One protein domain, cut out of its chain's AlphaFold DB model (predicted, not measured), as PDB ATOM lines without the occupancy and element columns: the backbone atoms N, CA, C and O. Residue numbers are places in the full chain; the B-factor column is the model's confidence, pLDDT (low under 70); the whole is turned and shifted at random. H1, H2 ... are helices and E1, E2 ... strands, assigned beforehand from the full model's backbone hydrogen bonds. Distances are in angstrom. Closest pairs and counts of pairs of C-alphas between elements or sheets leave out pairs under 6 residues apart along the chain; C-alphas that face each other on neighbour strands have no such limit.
ATOM      1  N   GLN A 187     134.197 122.062 149.596       84.75
ATOM      2  CA  GLN A 187     134.650 121.973 150.995       84.75
ATOM      3  C   GLN A 187     133.600 121.449 151.980       84.75
ATOM      4  O   GLN A 187     133.958 120.773 152.936       84.75
ATOM      5  N   ILE A 188     132.309 121.703 151.745       81.31
ATOM      6  CA  ILE A 188     131.232 121.184 152.606       81.31
ATOM      7  C   ILE A 188     131.202 119.648 152.583       81.31
ATOM      8  O   ILE A 188     131.015 119.024 153.626       81.31
ATOM      9  N   GLY A 189     131.413 119.033 151.414       76.06
ATOM     10  CA  GLY A 189     131.462 117.578 151.269       76.06
ATOM     11  C   GLY A 189     132.681 116.979 151.968       76.06
ATOM     12  O   GLY A 189     132.539 116.034 152.740       76.06
ATOM     13  N   PHE A 190     133.862 117.575 151.776       79.38
ATOM     14  CA  PHE A 190     135.073 117.137 152.478       79.38
ATOM     15  C   PHE A 190     134.979 117.342 153.991       79.38
ATOM     16  O   PHE A 190     135.379 116.466 154.743       79.38
ATOM     17  N   GLN A 191     134.378 118.435 154.461       80.75
ATOM     18  CA  GLN A 191     134.134 118.652 155.886       80.75
ATOM     19  C   GLN A 191     133.150 117.628 156.467       80.75
ATOM     20  O   GLN A 191     133.337 117.180 157.596       80.75
ATOM     21  N   TYR A 192     132.108 117.246 155.721       76.44
ATOM     22  CA  TYR A 192     131.185 116.191 156.145       76.44
ATOM     23  C   TYR A 192     131.912 114.854 156.326       76.44
ATOM     24  O   TYR A 192     131.742 114.203 157.354       76.44
ATOM     25  N   ILE A 193     132.770 114.492 155.367       73.81
ATOM     26  CA  ILE A 193     133.649 113.320 155.456       73.81
ATOM     27  C   ILE A 193     134.593 113.445 156.663       73.81
ATOM     28  O   ILE A 193     134.706 112.509 157.450       73.81
ATOM     29  N   GLY A 194     135.181 114.627 156.852       74.38
ATOM     30  CA  GLY A 194     135.942 115.039 158.032       74.38
ATOM     31  C   GLY A 194     135.236 114.709 159.342       74.38
ATOM     32  O   GLY A 194     135.799 114.053 160.214       74.38
ATOM     33  N   GLY A 195     133.969 115.110 159.448       70.44
ATOM     34  CA  GLY A 195     133.120 114.894 160.618       70.44
ATOM     35  C   GLY A 195     132.733 113.433 160.875       70.44
ATOM     36  O   GLY A 195     132.314 113.107 161.987       70.44
ATOM     37  N   LEU A 196     132.905 112.517 159.909       68.00
ATOM     38  CA  LEU A 196     132.742 111.080 160.173       68.00
ATOM     39  C   LEU A 196     133.775 110.577 161.193       68.00
ATOM     40  O   LEU A 196     133.453 109.674 161.968       68.00
ATOM     41  N   ARG A 197     134.945 111.233 161.293       66.00
ATOM     42  CA  ARG A 197     135.935 111.001 162.361       66.00
ATOM     43  C   ARG A 197     135.330 111.180 163.748       66.00
ATOM     44  O   ARG A 197     135.561 110.337 164.606       66.00
ATOM     45  N   ASP A 198     134.531 112.219 163.972       64.62
ATOM     46  CA  ASP A 198     133.924 112.470 165.287       64.62
ATOM     47  C   ASP A 198     132.944 111.346 165.655       64.62
ATOM     48  O   ASP A 198     132.944 110.831 166.772       64.62
ATOM     49  N   SER A 199     132.190 110.851 164.667       63.19
ATOM     50  CA  SER A 199     131.331 109.671 164.840       63.19
ATOM     51  C   SER A 199     132.126 108.376 165.073       63.19
ATOM     52  O   SER A 199     131.654 107.476 165.775       63.19
ATOM     53  N   ALA A 200     133.321 108.260 164.487       61.44
ATOM     54  CA  ALA A 200     134.251 107.151 164.701       61.44
ATOM     55  C   ALA A 200     134.833 107.162 166.119       61.44
ATOM     56  O   ALA A 200     134.929 106.106 166.752       61.44
ATOM     57  N   LEU A 201     135.179 108.354 166.616       60.03
ATOM     58  CA  LEU A 201     135.683 108.606 167.965       60.03
ATOM     59  C   LEU A 201     134.668 108.203 169.024       60.03
ATOM     60  O   LEU A 201     135.019 107.446 169.933       60.03
ATOM     61  N   ASP A 202     133.410 108.597 168.836       60.09
ATOM     62  CA  ASP A 202     132.307 108.247 169.734       60.09
ATOM     63  C   ASP A 202     132.048 106.733 169.810       60.09
ATOM     64  O   ASP A 202     131.621 106.218 170.845       60.09
ATOM     65  N   LYS A 203     132.304 105.998 168.719       59.69
ATOM     66  CA  LYS A 203     132.032 104.551 168.619       59.69
ATOM     67  C   LYS A 203     133.270 103.661 168.761       59.69
ATOM     68  O   LYS A 203     133.127 102.443 168.823       59.69
ATOM     69  N   HIS A 204     134.470 104.235 168.819       60.38
ATOM     70  CA  HIS A 204     135.752 103.519 168.849       60.38
ATOM     71  C   HIS A 204     135.969 102.525 167.683       60.38
ATOM     72  O   HIS A 204     136.542 101.451 167.892       60.38
ATOM     73  N   HIS A 205     135.538 102.876 166.465       59.16
ATOM     74  CA  HIS A 205     135.680 102.037 165.263       59.16
ATOM     75  C   HIS A 205     136.518 102.735 164.186       59.16
ATOM     76  O   HIS A 205     136.113 103.775 163.674       59.16
ATOM     77  N   ILE A 206     137.666 102.148 163.827       57.00
ATOM     78  CA  ILE A 206     138.630 102.741 162.877       57.00
ATOM     79  C   ILE A 206     138.155 102.735 161.422       57.00
ATOM     80  O   ILE A 206     138.614 103.551 160.636       57.00
ATOM     81  N   GLU A 207     137.200 101.874 161.072       51.84
ATOM     82  CA  GLU A 207     136.582 101.823 159.736       51.84
ATOM     83  C   GLU A 207     135.819 103.107 159.365       51.84
ATOM     84  O   GLU A 207     135.485 103.307 158.208       51.84
ATOM     85  N   ASN A 208     135.573 103.989 160.342       52.41
ATOM     86  CA  ASN A 208     134.958 105.299 160.136       52.41
ATOM     87  C   ASN A 208     135.990 106.448 160.181       52.41
ATOM     88  O   ASN A 208     135.611 107.607 160.347       52.41
ATOM     89  N   ALA A 209     137.291 106.140 160.107       56.91
ATOM     90  CA  ALA A 209     138.344 107.149 160.030       56.91
ATOM     91  C   ALA A 209     138.076 108.117 158.869       56.91
ATOM     92  O   ALA A 209     137.672 107.703 157.786       56.91
ATOM     93  N   SER A 210     138.293 109.414 159.092       64.19
ATOM     94  CA  SER A 210     138.095 110.389 158.023       64.19
ATOM     95  C   SER A 210     139.135 110.189 156.922       64.19
ATOM     96  O   SER A 210     140.339 110.152 157.179       64.19
ATOM     97  N   HIS A 211     138.658 110.156 155.683       70.50
ATOM     98  CA  HIS A 211     139.473 110.174 154.466       70.50
ATOM     99  C   HIS A 211     139.889 111.596 154.056       70.50
ATOM    100  O   HIS A 211     140.381 111.840 152.958       70.50
ATOM    101  N   THR A 212     139.686 112.559 154.959       77.44
ATOM    102  CA  THR A 212     140.057 113.966 154.802       77.44
ATOM    103  C   THR A 212     140.658 114.531 156.086       77.44
ATOM    104  O   THR A 212     140.229 114.184 157.189       77.44
ATOM    105  N   LEU A 213     141.617 115.441 155.957       76.62
ATOM    106  CA  LEU A 213     142.227 116.154 157.078       76.62
ATOM    107  C   LEU A 213     142.187 117.660 156.828       76.62
ATOM    108  O   LEU A 213     142.339 118.113 155.693       76.62
ATOM    109  N   PHE A 214     141.994 118.440 157.891       81.81
ATOM    110  CA  PHE A 214     142.074 119.894 157.815       81.81
ATOM    111  C   PHE A 214     143.538 120.332 157.873       81.81
ATOM    112  O   PHE A 214     144.162 120.305 158.933       81.81
ATOM    113  N   LEU A 215     144.092 120.687 156.719       80.38
ATOM    114  CA  LEU A 215     145.521 120.918 156.525       80.38
ATOM    115  C   LEU A 215     145.755 122.171 155.684       80.38
ATOM    116  O   LEU A 215     144.848 122.672 155.017       80.38
ATOM    117  N   ALA A 216     146.988 122.676 155.710       79.19
ATOM    118  CA  ALA A 216     147.400 123.722 154.787       79.19
ATOM    119  C   ALA A 216     147.349 123.187 153.345       79.19
ATOM    120  O   ALA A 216     147.801 122.082 153.065       79.19
ATOM    121  N   SER A 217     146.805 123.983 152.431       77.56
ATOM    122  CA  SER A 217     146.704 123.665 150.999       77.56
ATOM    123  C   SER A 217     148.014 123.859 150.230       77.56
ATOM    124  O   SER A 217     148.084 123.505 149.059       77.56
ATOM    125  N   GLY A 218     149.033 124.442 150.870       71.31
ATOM    126  CA  GLY A 218     150.253 124.921 150.214       71.31
ATOM    127  C   GLY A 218     150.122 126.346 149.661       71.31
ATOM    128  O   GLY A 218     151.129 127.030 149.498       71.31
ATOM    129  N   GLU A 219     148.901 126.858 149.476       74.00
ATOM    130  CA  GLU A 219     148.676 128.224 149.003       74.00
ATOM    131  C   GLU A 219     148.609 129.260 150.137       74.00
ATOM    132  O   GLU A 219     148.177 128.999 151.267       74.00
ATOM    133  N   THR A 220     149.007 130.491 149.809       70.44
ATOM    134  CA  THR A 220     148.829 131.670 150.663       70.44
ATOM    135  C   THR A 220     147.674 132.521 150.150       70.44
ATOM    136  O   THR A 220     147.568 132.835 148.966       70.44
ATOM    137  N   LYS A 221     146.793 132.938 151.061       68.75
ATOM    138  CA  LYS A 221     145.709 133.878 150.770       68.75
ATOM    139  C   LYS A 221     146.275 135.248 150.397       68.75
ATOM    140  O   LYS A 221     147.399 135.600 150.744       68.75
ATOM    141  N   VAL A 222     145.429 136.084 149.790       64.88
ATOM    142  CA  VAL A 222     145.743 137.471 149.373       64.88
ATOM    143  C   VAL A 222     146.314 138.342 150.513       64.88
ATOM    144  O   VAL A 222     146.983 139.338 150.260       64.88
ATOM    145  N   ASN A 223     146.089 137.970 151.776       66.00
ATOM    146  CA  ASN A 223     146.609 138.647 152.969       66.00
ATOM    147  C   ASN A 223     147.884 138.009 153.565       66.00
ATOM    148  O   ASN A 223     148.262 138.366 154.678       66.00
ATOM    149  N   GLY A 224     148.521 137.060 152.873       66.56
ATOM    150  CA  GLY A 224     149.734 136.369 153.321       66.56
ATOM    151  C   GLY A 224     149.508 135.247 154.343       66.56
ATOM    152  O   GLY A 224     150.474 134.639 154.788       66.56
ATOM    153  N   ALA A 225     148.260 134.950 154.722       72.94
ATOM    154  CA  ALA A 225     147.956 133.829 155.612       72.94
ATOM    155  C   ALA A 225     147.897 132.509 154.831       72.94
ATOM    156  O   ALA A 225     147.314 132.471 153.748       72.94
ATOM    157  N   ALA A 226     148.432 131.420 155.389       78.62
ATOM    158  CA  ALA A 226     148.274 130.087 154.808       78.62
ATOM    159  C   ALA A 226     146.783 129.723 154.672       78.62
ATOM    160  O   ALA A 226     145.976 129.969 155.579       78.62
ATOM    161  N   GLU A 227     146.398 129.165 153.527       83.31
ATOM    162  CA  GLU A 227     145.051 128.647 153.318       83.31
ATOM    163  C   GLU A 227     144.942 127.222 153.863       83.31
ATOM    164  O   GLU A 227     145.691 126.341 153.449       83.31
ATOM    165  N   PHE A 228     143.968 126.997 154.746       83.88
ATOM    166  CA  PHE A 228     143.634 125.679 155.275       83.88
ATOM    167  C   PHE A 228     142.325 125.173 154.673       83.88
ATOM    168  O   PHE A 228     141.327 125.900 154.664       83.88
ATOM    169  N   LEU A 229     142.342 123.930 154.198       84.44
ATOM    170  CA  LEU A 229     141.218 123.233 153.578       84.44
ATOM    171  C   LEU A 229     141.085 121.836 154.185       84.44
ATOM    172  O   LEU A 229     142.057 121.254 154.664       84.44
ATOM    173  N   TRP A 230     139.881 121.273 154.123       83.00
ATOM    174  CA  TRP A 230     139.703 119.832 154.246       83.00
ATOM    175  C   TRP A 230     140.200 119.192 152.955       83.00
ATOM    176  O   TRP A 230     139.560 119.317 151.907       83.00
ATOM    177  N   LEU A 231     141.374 118.571 153.036       80.75
ATOM    178  CA  LEU A 231     142.032 117.896 151.925       80.75
ATOM    179  C   LEU A 231     141.825 116.391 152.058       80.75
ATOM    180  O   LEU A 231     141.974 115.863 153.162       80.75
ATOM    181  N   PRO A 232     141.513 115.685 150.965       78.38
ATOM    182  CA  PRO A 232     141.485 114.237 150.999       78.38
ATOM    183  C   PRO A 232     142.910 113.679 151.136       78.38
ATOM    184  O   PRO A 232     143.873 114.270 150.638       78.38
ATOM    185  N   VAL A 233     143.049 112.553 151.833       77.44
ATOM    186  CA  VAL A 233     144.343 111.916 152.141       77.44
ATOM    187  C   VAL A 233     144.321 110.430 151.778       77.44
ATOM    188  O   VAL A 233     143.281 109.898 151.406       77.44
ATOM    189  N   CYS A 234     145.470 109.750 151.838       76.38
ATOM    190  CA  CYS A 234     145.513 108.314 151.569       76.38
ATOM    191  C   CYS A 234     145.075 107.471 152.775       76.38
ATOM    192  O   CYS A 234     145.138 107.913 153.924       76.38
ATOM    193  N   GLU A 235     144.685 106.221 152.517       71.88
ATOM    194  CA  GLU A 235     144.249 105.276 153.548       71.88
ATOM    195  C   GLU A 235     145.299 105.093 154.649       71.88
ATOM    196  O   GLU A 235     144.944 105.081 155.826       71.88
ATOM    197  N   THR A 236     146.587 104.970 154.309       73.31
ATOM    198  CA  THR A 236     147.630 104.795 155.328       73.31
ATOM    199  C   THR A 236     147.752 106.021 156.225       73.31
ATOM    200  O   THR A 236     147.875 105.848 157.438       73.31
ATOM    201  N   MET A 237     147.624 107.236 155.679       75.31
ATOM    202  CA  MET A 237     147.554 108.468 156.474       75.31
ATOM    203  C   MET A 237     146.314 108.491 157.365       75.31
ATOM    204  O   MET A 237     146.439 108.697 158.568       75.31
ATOM    205  N   SER A 238     145.126 108.236 156.806       72.12
ATOM    206  CA  SER A 238     143.866 108.193 157.562       72.12
ATOM    207  C   SER A 238     143.903 107.157 158.673       72.12
ATOM    208  O   SER A 238     143.503 107.438 159.800       72.12
ATOM    209  N   LYS A 239     144.436 105.966 158.384       69.25
ATOM    210  CA  LYS A 239     144.707 104.945 159.388       69.25
ATOM    211  C   LYS A 239     145.683 105.503 160.411       69.25
ATOM    212  O   LYS A 239     145.333 105.482 161.572       69.25
ATOM    213  N   ASN A 240     146.855 106.014 160.042       68.06
ATOM    214  CA  ASN A 240     147.847 106.558 160.984       68.06
ATOM    215  C   ASN A 240     147.278 107.634 161.917       68.06
ATOM    216  O   ASN A 240     147.482 107.542 163.127       68.06
ATOM    217  N   ASP A 241     146.502 108.573 161.389       66.31
ATOM    218  CA  ASP A 241     145.852 109.627 162.168       66.31
ATOM    219  C   ASP A 241     144.747 109.062 163.084       66.31
ATOM    220  O   ASP A 241     144.701 109.326 164.290       66.31
TER     221      ASP A 241
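AT A GLANCE: This is residues 187 to 241 of the 615 residues of an uncharacterized protein of Patescibacteria group bacterium (UniProt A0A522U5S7). A long two-stranded hairpin, E1 and E2, has the longer helix H1 packing on it through residues 187 to 197, while the short helix H2 sits by the hairpin's open end, away from H1. The turn of the hairpin and the far end of H1 reach opposite ways, and between them they make the longest axis. The printed part has 55 residues, with two named helices and two named strands in the order H1, E1, E2, H2; the sheet, E1 - E2, is antiparallel and the class is mixed, helices and strands. The whole is loose, with a radius of gyration of the C-alphas of 12.7 A, and elongated, spanning 40 by 21 by 15 A.

IN THESE COORDINATES: Find C-alpha 187 at (134.650, 121.973, 150.995); from there H1 runs through residues 187 to 203, 24.9 A long. Next look for C-alpha 212 at (140.057, 113.966, 154.802), where E1 begins; it covers residues 212 to 220 in 20.2 A. E2 follows as residues 226 to 232, 17.7 A. H2, residues 235 to 241, is 9.8 A long and ends at C-alpha 241 at (145.852, 109.627, 162.168).

HOW THE PARTS SIT: Start at the hairpin of E1 and E2, antiparallel at 145 degrees: N 213 and O 231 are 2.8 A apart and N 229 and O 215 2.9 A, both within hydrogen-bond range. The closest C-alphas of H1 and E2 are those of Phe 190 and Trp 230, 5.6 A apart. For H1 and E1 they are those of Gly 194 and Thr 212, 5.3 A. For E1 and H2 they are those of Thr 212 and Ser 238, 7.4 A. H1 and H2 are apart. Every O i to N i+4 pair is within hydrogen-bond range in H2, and 10 of 13 in H1.

THE WHOLE: The C-alphas of Lys 203 and Val 222 are the two farthest apart, 40.5 A. The printed part has no cut. The links E1 to E2 and E2 to H2 are tight, and H1 to E1 is short. The mean pLDDT of the printed part is 71.3; look for values under 70 at residues 196 to 210, 221 to 224 and 239 to 241.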